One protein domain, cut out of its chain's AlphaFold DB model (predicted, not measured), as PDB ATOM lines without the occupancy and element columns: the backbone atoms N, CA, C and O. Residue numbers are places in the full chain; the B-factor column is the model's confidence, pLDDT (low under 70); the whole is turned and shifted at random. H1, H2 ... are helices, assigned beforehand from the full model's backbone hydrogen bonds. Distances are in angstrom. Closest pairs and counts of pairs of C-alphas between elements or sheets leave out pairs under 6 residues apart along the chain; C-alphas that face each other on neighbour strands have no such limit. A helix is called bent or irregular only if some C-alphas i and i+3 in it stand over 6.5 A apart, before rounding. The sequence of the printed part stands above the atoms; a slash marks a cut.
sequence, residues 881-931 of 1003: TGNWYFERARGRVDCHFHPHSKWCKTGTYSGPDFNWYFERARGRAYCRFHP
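AT A GLANCE: This is residues 881 to 931 of the 1003 residues of an uncharacterized protein of Cryptotermes secundus (UniProt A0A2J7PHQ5). A long helix, H3, reaches out as an arm from a small body in which the short H2 packs on residues 891 to 895 of H1. H3 touches no helix, and its residues 919 to 929 stick out together with the last two printed residues. The printed part has 51 residues, with three named helices in the order H1, H2, H3 and no named strand; its class is all helix. The whole is loose, with a radius of gyration of the C-alphas of 13.3 A, and the C-alphas span 38 by 26 by 17 A along their three main axes.

IN THESE COORDINATES: Start with the longest helix, H3, residues 912 to 929: find C-alpha 912 at (306.425, 363.154, 266.559) and go on to C-alpha 929 at (304.314, 390.938, 274.395), 28.9 A away. On the way you meet an irregular place, where C-alphas 913 and 916 are 7.2 A apart. Go back along the printed part to H2, residues 902 to 906, which measures 5.9 A from first to last C-alpha. Before it comes H1, residues 884 to 897; look for its C-alpha 884 at (294.469, 361.539, 276.563), from which the helix runs 20.0 A to C-alpha 897.

HOW THE PARTS SIT: Look first at H3, which is apart from H1 and apart from H2, although a tight link, residues 907 to 911, joins it to H2. Then turn to H1 and H2, which touch with 5 pairs of C-alphas within 8 A, H1 with residues 891 to 895 alone. The closest C-alphas of the two are those of Cys 895 and Cys 904, 5.6 A apart, and the helix centres are 11.1 A apart. Residues 898 to 901 make the tight link between H1 and H2. In the backbone of H2 the O i to N i+4 pair is within hydrogen-bond range, while in H1 you will find 9 of 10 such pairs within range and in H3 10 of 14.

THE WHOLE: The two C-alphas farthest apart are those of Thr 881 and Pro 931, 39.0 A. At these two ends the printed part stands free: residues 881 to 886, of which 884 to 886 belong to H1, and residues 919 to 931, of which 919 to 929 belong to H3. Without these stretches the body has 32 residues and spans 27 by 17 by 13 A. The printed part has no cut, and neither link between helices is long. Read the B-factor column for the model's confidence: the mean pLDDT of the printed part is 70.1, and residue 881, residues 908 to 925 and residues 927 to 931 are under 70. The mean pLDDT of H3 is 54, against 86 for H1 and 84 for H2.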
ATOM      1  N   THR A 881     294.747 356.462 270.108       65.88
ATOM      2  CA  THR A 881     294.203 355.304 270.841       65.88
ATOM      3  C   THR A 881     294.436 355.399 272.350       65.88
ATOM      4  O   THR A 881     293.685 354.823 273.136       65.88
ATOM      5  N   GLY A 882     295.440 356.170 272.772       76.62
ATOM      6  CA  GLY A 882     295.646 356.551 274.164       76.62
ATOM      7  C   GLY A 882     294.539 357.478 274.668       76.62
ATOM      8  O   GLY A 882     294.245 358.517 274.072       76.62
ATOM      9  N   ASN A 883     293.913 357.140 275.800       79.50
ATOM     10  CA  ASN A 883     292.909 358.014 276.401       79.50
ATOM     11  C   ASN A 883     293.594 359.226 277.061       79.50
ATOM     12  O   ASN A 883     293.939 359.208 278.245       79.50
ATOM     13  N   TRP A 884     293.765 360.284 276.262       76.81
ATOM     14  CA  TRP A 884     294.469 361.539 276.563       76.81
ATOM     15  C   TRP A 884     294.189 362.133 277.957       76.81
ATOM     16  O   TRP A 884     295.048 362.799 278.537       76.81
ATOM     17  N   TYR A 885     292.988 361.918 278.509       78.44
ATOM     18  CA  TYR A 885     292.618 362.390 279.842       78.44
ATOM     19  C   TYR A 885     293.438 361.682 280.928       78.44
ATOM     20  O   TYR A 885     294.010 362.338 281.803       78.44
ATOM     21  N   PHE A 886     293.550 360.354 280.835       82.88
ATOM     22  CA  PHE A 886     294.342 359.536 281.750       82.88
ATOM     23  C   PHE A 886     295.838 359.746 281.540       82.88
ATOM     24  O   PHE A 886     296.567 359.823 282.521       82.88
ATOM     25  N   GLU A 887     296.306 359.951 280.308       79.31
ATOM     26  CA  GLU A 887     297.706 360.322 280.043       79.31
ATOM     27  C   GLU A 887     298.063 361.666 280.699       79.31
ATOM     28  O   GLU A 887     299.090 361.795 281.366       79.31
ATOM     29  N   ARG A 888     297.167 362.657 280.603       82.06
ATOM     30  CA  ARG A 888     297.319 363.971 281.245       82.06
ATOM     31  C   ARG A 888     297.119 363.935 282.765       82.06
ATOM     32  O   ARG A 888     297.548 364.859 283.459       82.06
ATOM     33  N   ALA A 889     296.459 362.914 283.306       85.31
ATOM     34  CA  ALA A 889     296.442 362.638 284.741       85.31
ATOM     35  C   ALA A 889     297.767 361.987 285.178       85.31
ATOM     36  O   ALA A 889     298.443 362.518 286.055       85.31
ATOM     37  N   ARG A 890     298.191 360.918 284.493       86.00
ATOM     38  CA  ARG A 890     299.424 360.160 284.747       86.00
ATOM     39  C   ARG A 890     300.670 361.040 284.675       86.00
ATOM     40  O   ARG A 890     301.500 360.960 285.565       86.00
ATOM     41  N   GLY A 891     300.760 361.942 283.696       89.38
ATOM     42  CA  GLY A 891     301.850 362.918 283.608       89.38
ATOM     43  C   GLY A 891     301.836 363.974 284.722       89.38
ATOM     44  O   GLY A 891     302.887 364.357 285.223       89.38
ATOM     45  N   ARG A 892     300.656 364.408 285.197       88.38
ATOM     46  CA  ARG A 892     300.571 365.295 286.376       88.38
ATOM     47  C   ARG A 892     301.027 364.594 287.658       88.38
ATOM     48  O   ARG A 892     301.635 365.243 288.502       88.38
ATOM     49  N   VAL A 893     300.771 363.290 287.775       89.50
ATOM     50  CA  VAL A 893     301.322 362.444 288.846       89.50
ATOM     51  C   VAL A 893     302.836 362.264 288.667       89.50
ATOM     52  O   VAL A 893     303.572 362.450 289.630       89.50
ATOM     53  N   ASP A 894     303.324 362.020 287.446       88.56
ATOM     54  CA  ASP A 894     304.765 361.953 287.156       88.56
ATOM     55  C   ASP A 894     305.489 363.245 287.557       88.56
ATOM     56  O   ASP A 894     306.517 363.168 288.211       88.56
ATOM     57  N   CYS A 895     304.930 364.436 287.316       93.69
ATOM     58  CA  CYS A 895     305.551 365.684 287.789       93.69
ATOM     59  C   CYS A 895     305.554 365.880 289.302       93.69
ATOM     60  O   CYS A 895     306.350 366.678 289.796       93.69
ATOM     61  N   HIS A 896     304.689 365.182 290.038       89.19
ATOM     62  CA  HIS A 896     304.703 365.220 291.496       89.19
ATOM     63  C   HIS A 896     305.875 364.403 292.071       89.19
ATOM     64  O   HIS A 896     306.388 364.739 293.137       89.19
ATOM     65  N   PHE A 897     306.317 363.351 291.376       89.88
ATOM     66  CA  PHE A 897     307.438 362.500 291.801       89.88
ATOM     67  C   PHE A 897     308.758 362.845 291.093       89.88
ATOM     68  O   PHE A 897     309.829 362.802 291.693       89.88
ATOM     69  N   HIS A 898     308.678 363.261 289.834       90.94
ATOM     70  CA  HIS A 898     309.788 363.553 288.936       90.94
ATOM     71  C   HIS A 898     309.614 364.943 288.286       90.94
ATOM     72  O   HIS A 898     309.492 365.046 287.064       90.94
ATOM     73  N   PRO A 899     309.699 366.058 289.043       90.25
ATOM     74  CA  PRO A 899     309.589 367.428 288.506       90.25
ATOM     75  C   PRO A 899     310.690 367.798 287.489       90.25
ATOM     76  O   PRO A 899     310.748 368.914 286.971       90.25
ATOM     77  N   HIS A 900     311.610 366.875 287.206       91.38
ATOM     78  CA  HIS A 900     312.670 366.996 286.216       91.38
ATOM     79  C   HIS A 900     312.517 366.054 285.012       91.38
ATOM     80  O   HIS A 900     313.399 366.081 284.144       91.38
ATOM     81  N   SER A 901     311.434 365.267 284.934       91.62
ATOM     82  CA  SER A 901     311.137 364.403 283.786       91.62
ATOM     83  C   SER A 901     310.936 365.228 282.508       91.62
ATOM     84  O   SER A 901     310.658 366.434 282.549       91.62
ATOM     85  N   LYS A 902     311.107 364.589 281.342       81.50
ATOM     86  CA  LYS A 902     310.914 365.263 280.047       81.50
ATOM     87  C   LYS A 902     309.487 365.800 279.922       81.50
ATOM     88  O   LYS A 902     309.333 366.967 279.581       81.50
ATOM     89  N   TRP A 903     308.483 365.006 280.310       86.19
ATOM     90  CA  TRP A 903     307.068 365.389 280.255       86.19
ATOM     91  C   TRP A 903     306.793 366.691 281.024       86.19
ATOM     92  O   TRP A 903     306.088 367.565 280.528       86.19
ATOM     93  N   CYS A 904     307.428 366.880 282.184       89.12
ATOM     94  CA  CYS A 904     307.279 368.087 283.004       89.12
ATOM     95  C   CYS A 904     308.014 369.308 282.441       89.12
ATOM     96  O   CYS A 904     307.533 370.431 282.566       89.12
ATOM     97  N   LYS A 905     309.175 369.098 281.808       83.88
ATOM     98  CA  LYS A 905     309.993 370.171 281.221       83.88
ATOM     99  C   LYS A 905     309.491 370.644 279.855       83.88
ATOM    100  O   LYS A 905     309.694 371.809 279.522       83.88
ATOM    101  N   THR A 906     308.872 369.770 279.060       77.00
ATOM    102  CA  THR A 906     308.413 370.089 277.694       77.00
ATOM    103  C   THR A 906     306.894 370.125 277.540       77.00
ATOM    104  O   THR A 906     306.409 370.676 276.556       77.00
ATOM    105  N   GLY A 907     306.132 369.553 278.479       70.56
ATOM    106  CA  GLY A 907     304.679 369.396 278.363       70.56
ATOM    107  C   GLY A 907     304.245 368.368 277.311       70.56
ATOM    108  O   GLY A 907     303.069 368.341 276.946       70.56
ATOM    109  N   THR A 908     305.174 367.555 276.796       60.81
ATOM    110  CA  THR A 908     304.950 366.648 275.661       60.81
ATOM    111  C   THR A 908     305.345 365.206 275.968       60.81
ATOM    112  O   THR A 908     306.350 364.928 276.624       60.81
ATOM    113  N   TYR A 909     304.558 364.273 275.434       54.00
ATOM    114  CA  TYR A 909     304.992 362.899 275.198       54.00
ATOM    115  C   TYR A 909     305.902 362.874 273.959       54.00
ATOM    116  O   TYR A 909     305.716 363.684 273.050       54.00
ATOM    117  N   SER A 910     306.875 361.964 273.889       42.03
ATOM    118  CA  SER A 910     307.829 361.889 272.770       42.03
ATOM    119  C   SER A 910     307.267 361.137 271.553       42.03
ATOM    120  O   SER A 910     307.885 360.194 271.068       42.03
ATOM    121  N   GLY A 911     306.088 361.554 271.080       45.88
ATOM    122  CA  GLY A 911     305.534 361.194 269.770       45.88
ATOM    123  C   GLY A 911     305.690 362.365 268.784       45.88
ATOM    124  O   GLY A 911     305.574 363.516 269.217       45.88
ATOM    125  N   PRO A 912     305.966 362.116 267.490       40.38
ATOM    126  CA  PRO A 912     306.425 363.154 266.559       40.38
ATOM    127  C   PRO A 912     305.425 364.306 266.328       40.38
ATOM    128  O   PRO A 912     305.832 365.465 266.254       40.38
ATOM    129  N   ASP A 913     304.120 364.027 266.281       44.22
ATOM    130  CA  ASP A 913     303.120 364.979 265.763       44.22
ATOM    131  C   ASP A 913     302.594 366.022 266.767       44.22
ATOM    132  O   ASP A 913     301.836 366.926 266.403       44.22
ATOM    133  N   PHE A 914     302.976 365.946 268.046       49.53
ATOM    134  CA  PHE A 914     302.393 366.807 269.090       49.53
ATOM    135  C   PHE A 914     302.924 368.255 269.111       49.53
ATOM    136  O   PHE A 914     302.364 369.116 269.795       49.53
ATOM    137  N   ASN A 915     303.992 368.546 268.363       45.06
ATOM    138  CA  ASN A 915     304.789 369.771 268.506       45.06
ATOM    139  C   ASN A 915     304.025 371.067 268.123       45.06
ATOM    140  O   ASN A 915     304.139 372.106 268.779       45.06
ATOM    141  N   TRP A 916     303.170 370.998 267.095       45.28
ATOM    142  CA  TRP A 916     302.525 372.163 266.459       45.28
ATOM    143  C   TRP A 916     301.611 372.988 267.385       45.28
ATOM    144  O   TRP A 916     301.495 374.208 267.233       45.28
ATOM    145  N   TYR A 917     300.956 372.356 268.366       44.59
ATOM    146  CA  TYR A 917     300.045 373.067 269.274       44.59
ATOM    147  C   TYR A 917     300.779 373.961 270.284       44.59
ATOM    148  O   TYR A 917     300.270 375.037 270.610       44.59
ATOM    149  N   PHE A 918     301.964 373.557 270.753       48.97
ATOM    150  CA  PHE A 918     302.764 374.358 271.685       48.97
ATOM    151  C   PHE A 918     303.492 375.504 270.979       48.97
ATOM    152  O   PHE A 918     303.466 376.628 271.482       48.97
ATOM    153  N   GLU A 919     304.028 375.266 269.778       47.28
ATOM    154  CA  GLU A 919     304.552 376.313 268.887       47.28
ATOM    155  C   GLU A 919     303.513 377.425 268.662       47.28
ATOM    156  O   GLU A 919     303.762 378.603 268.933       47.28
ATOM    157  N   ARG A 920     302.280 377.057 268.280       48.38
ATOM    158  CA  ARG A 920     301.203 378.032 268.031       48.38
ATOM    159  C   ARG A 920     300.674 378.712 269.302       48.38
ATOM    160  O   ARG A 920     300.056 379.775 269.202       48.38
ATOM    161  N   ALA A 921     300.906 378.146 270.488       50.44
ATOM    162  CA  ALA A 921     300.636 378.811 271.765       50.44
ATOM    163  C   ALA A 921     301.747 379.815 272.125       50.44
ATOM    164  O   ALA A 921     301.443 380.957 272.475       50.44
ATOM    165  N   ARG A 922     303.022 379.431 271.952       59.84
ATOM    166  CA  ARG A 922     304.186 380.320 272.115       59.84
ATOM    167  C   ARG A 922     304.125 381.521 271.180       59.84
ATOM    168  O   ARG A 922     304.278 382.638 271.658       59.84
ATOM    169  N   GLY A 923     303.812 381.325 269.897       67.69
ATOM    170  CA  GLY A 923     303.668 382.424 268.934       67.69
ATOM    171  C   GLY A 923     302.609 383.455 269.347       67.69
ATOM    172  O   GLY A 923     302.858 384.656 269.289       67.69
ATOM    173  N   ARG A 924     301.451 383.010 269.864       62.53
ATOM    174  CA  ARG A 924     300.412 383.921 270.390       62.53
ATOM    175  C   ARG A 924     300.865 384.672 271.642       62.53
ATOM    176  O   ARG A 924     300.558 385.852 271.768       62.53
ATOM    177  N   ALA A 925     301.576 384.010 272.557       59.41
ATOM    178  CA  ALA A 925     302.140 384.672 273.731       59.41
ATOM    179  C   ALA A 925     303.196 385.713 273.323       59.41
ATOM    180  O   ALA A 925     303.133 386.854 273.769       59.41
ATOM    181  N   TYR A 926     304.099 385.359 272.406       72.44
ATOM    182  CA  TYR A 926     305.131 386.249 271.878       72.44
ATOM    183  C   TYR A 926     304.530 387.495 271.209       72.44
ATOM    184  O   TYR A 926     304.889 388.611 271.574       72.44
ATOM    185  N   CYS A 927     303.533 387.338 270.330       67.19
ATOM    186  CA  CYS A 927     302.837 388.478 269.723       67.19
ATOM    187  C   CYS A 927     302.036 389.329 270.724       67.19
ATOM    188  O   CYS A 927     301.794 390.502 270.451       67.19
ATOM    189  N   ARG A 928     301.656 388.785 271.891       65.12
ATOM    190  CA  ARG A 928     301.003 389.553 272.966       65.12
ATOM    191  C   ARG A 928     301.978 390.468 273.718       65.12
ATOM    192  O   ARG A 928     301.545 391.492 274.229       65.12
ATOM    193  N   PHE A 929     303.266 390.120 273.767       62.28
ATOM    194  CA  PHE A 929     304.314 390.938 274.395       62.28
ATOM    195  C   PHE A 929     305.117 391.783 273.389       62.28
ATOM    196  O   PHE A 929     305.649 392.828 273.754       62.28
ATOM    197  N   HIS A 930     305.179 391.379 272.114       55.81
ATOM    198  CA  HIS A 930     305.928 392.068 271.053       55.81
ATOM    199  C   HIS A 930     305.091 392.270 269.766       55.81
ATOM    200  O   HIS A 930     305.450 391.747 268.701       55.81
ATOM    201  N   PRO A 931     303.994 393.055 269.826       59.94
ATOM    202  CA  PRO A 931     303.022 393.196 268.732       59.94
ATOM    203  C   PRO A 931     303.588 393.832 267.452       59.94
ATOM    204  O   PRO A 931     303.025 393.656 266.374       59.94
TER     205      PRO A 931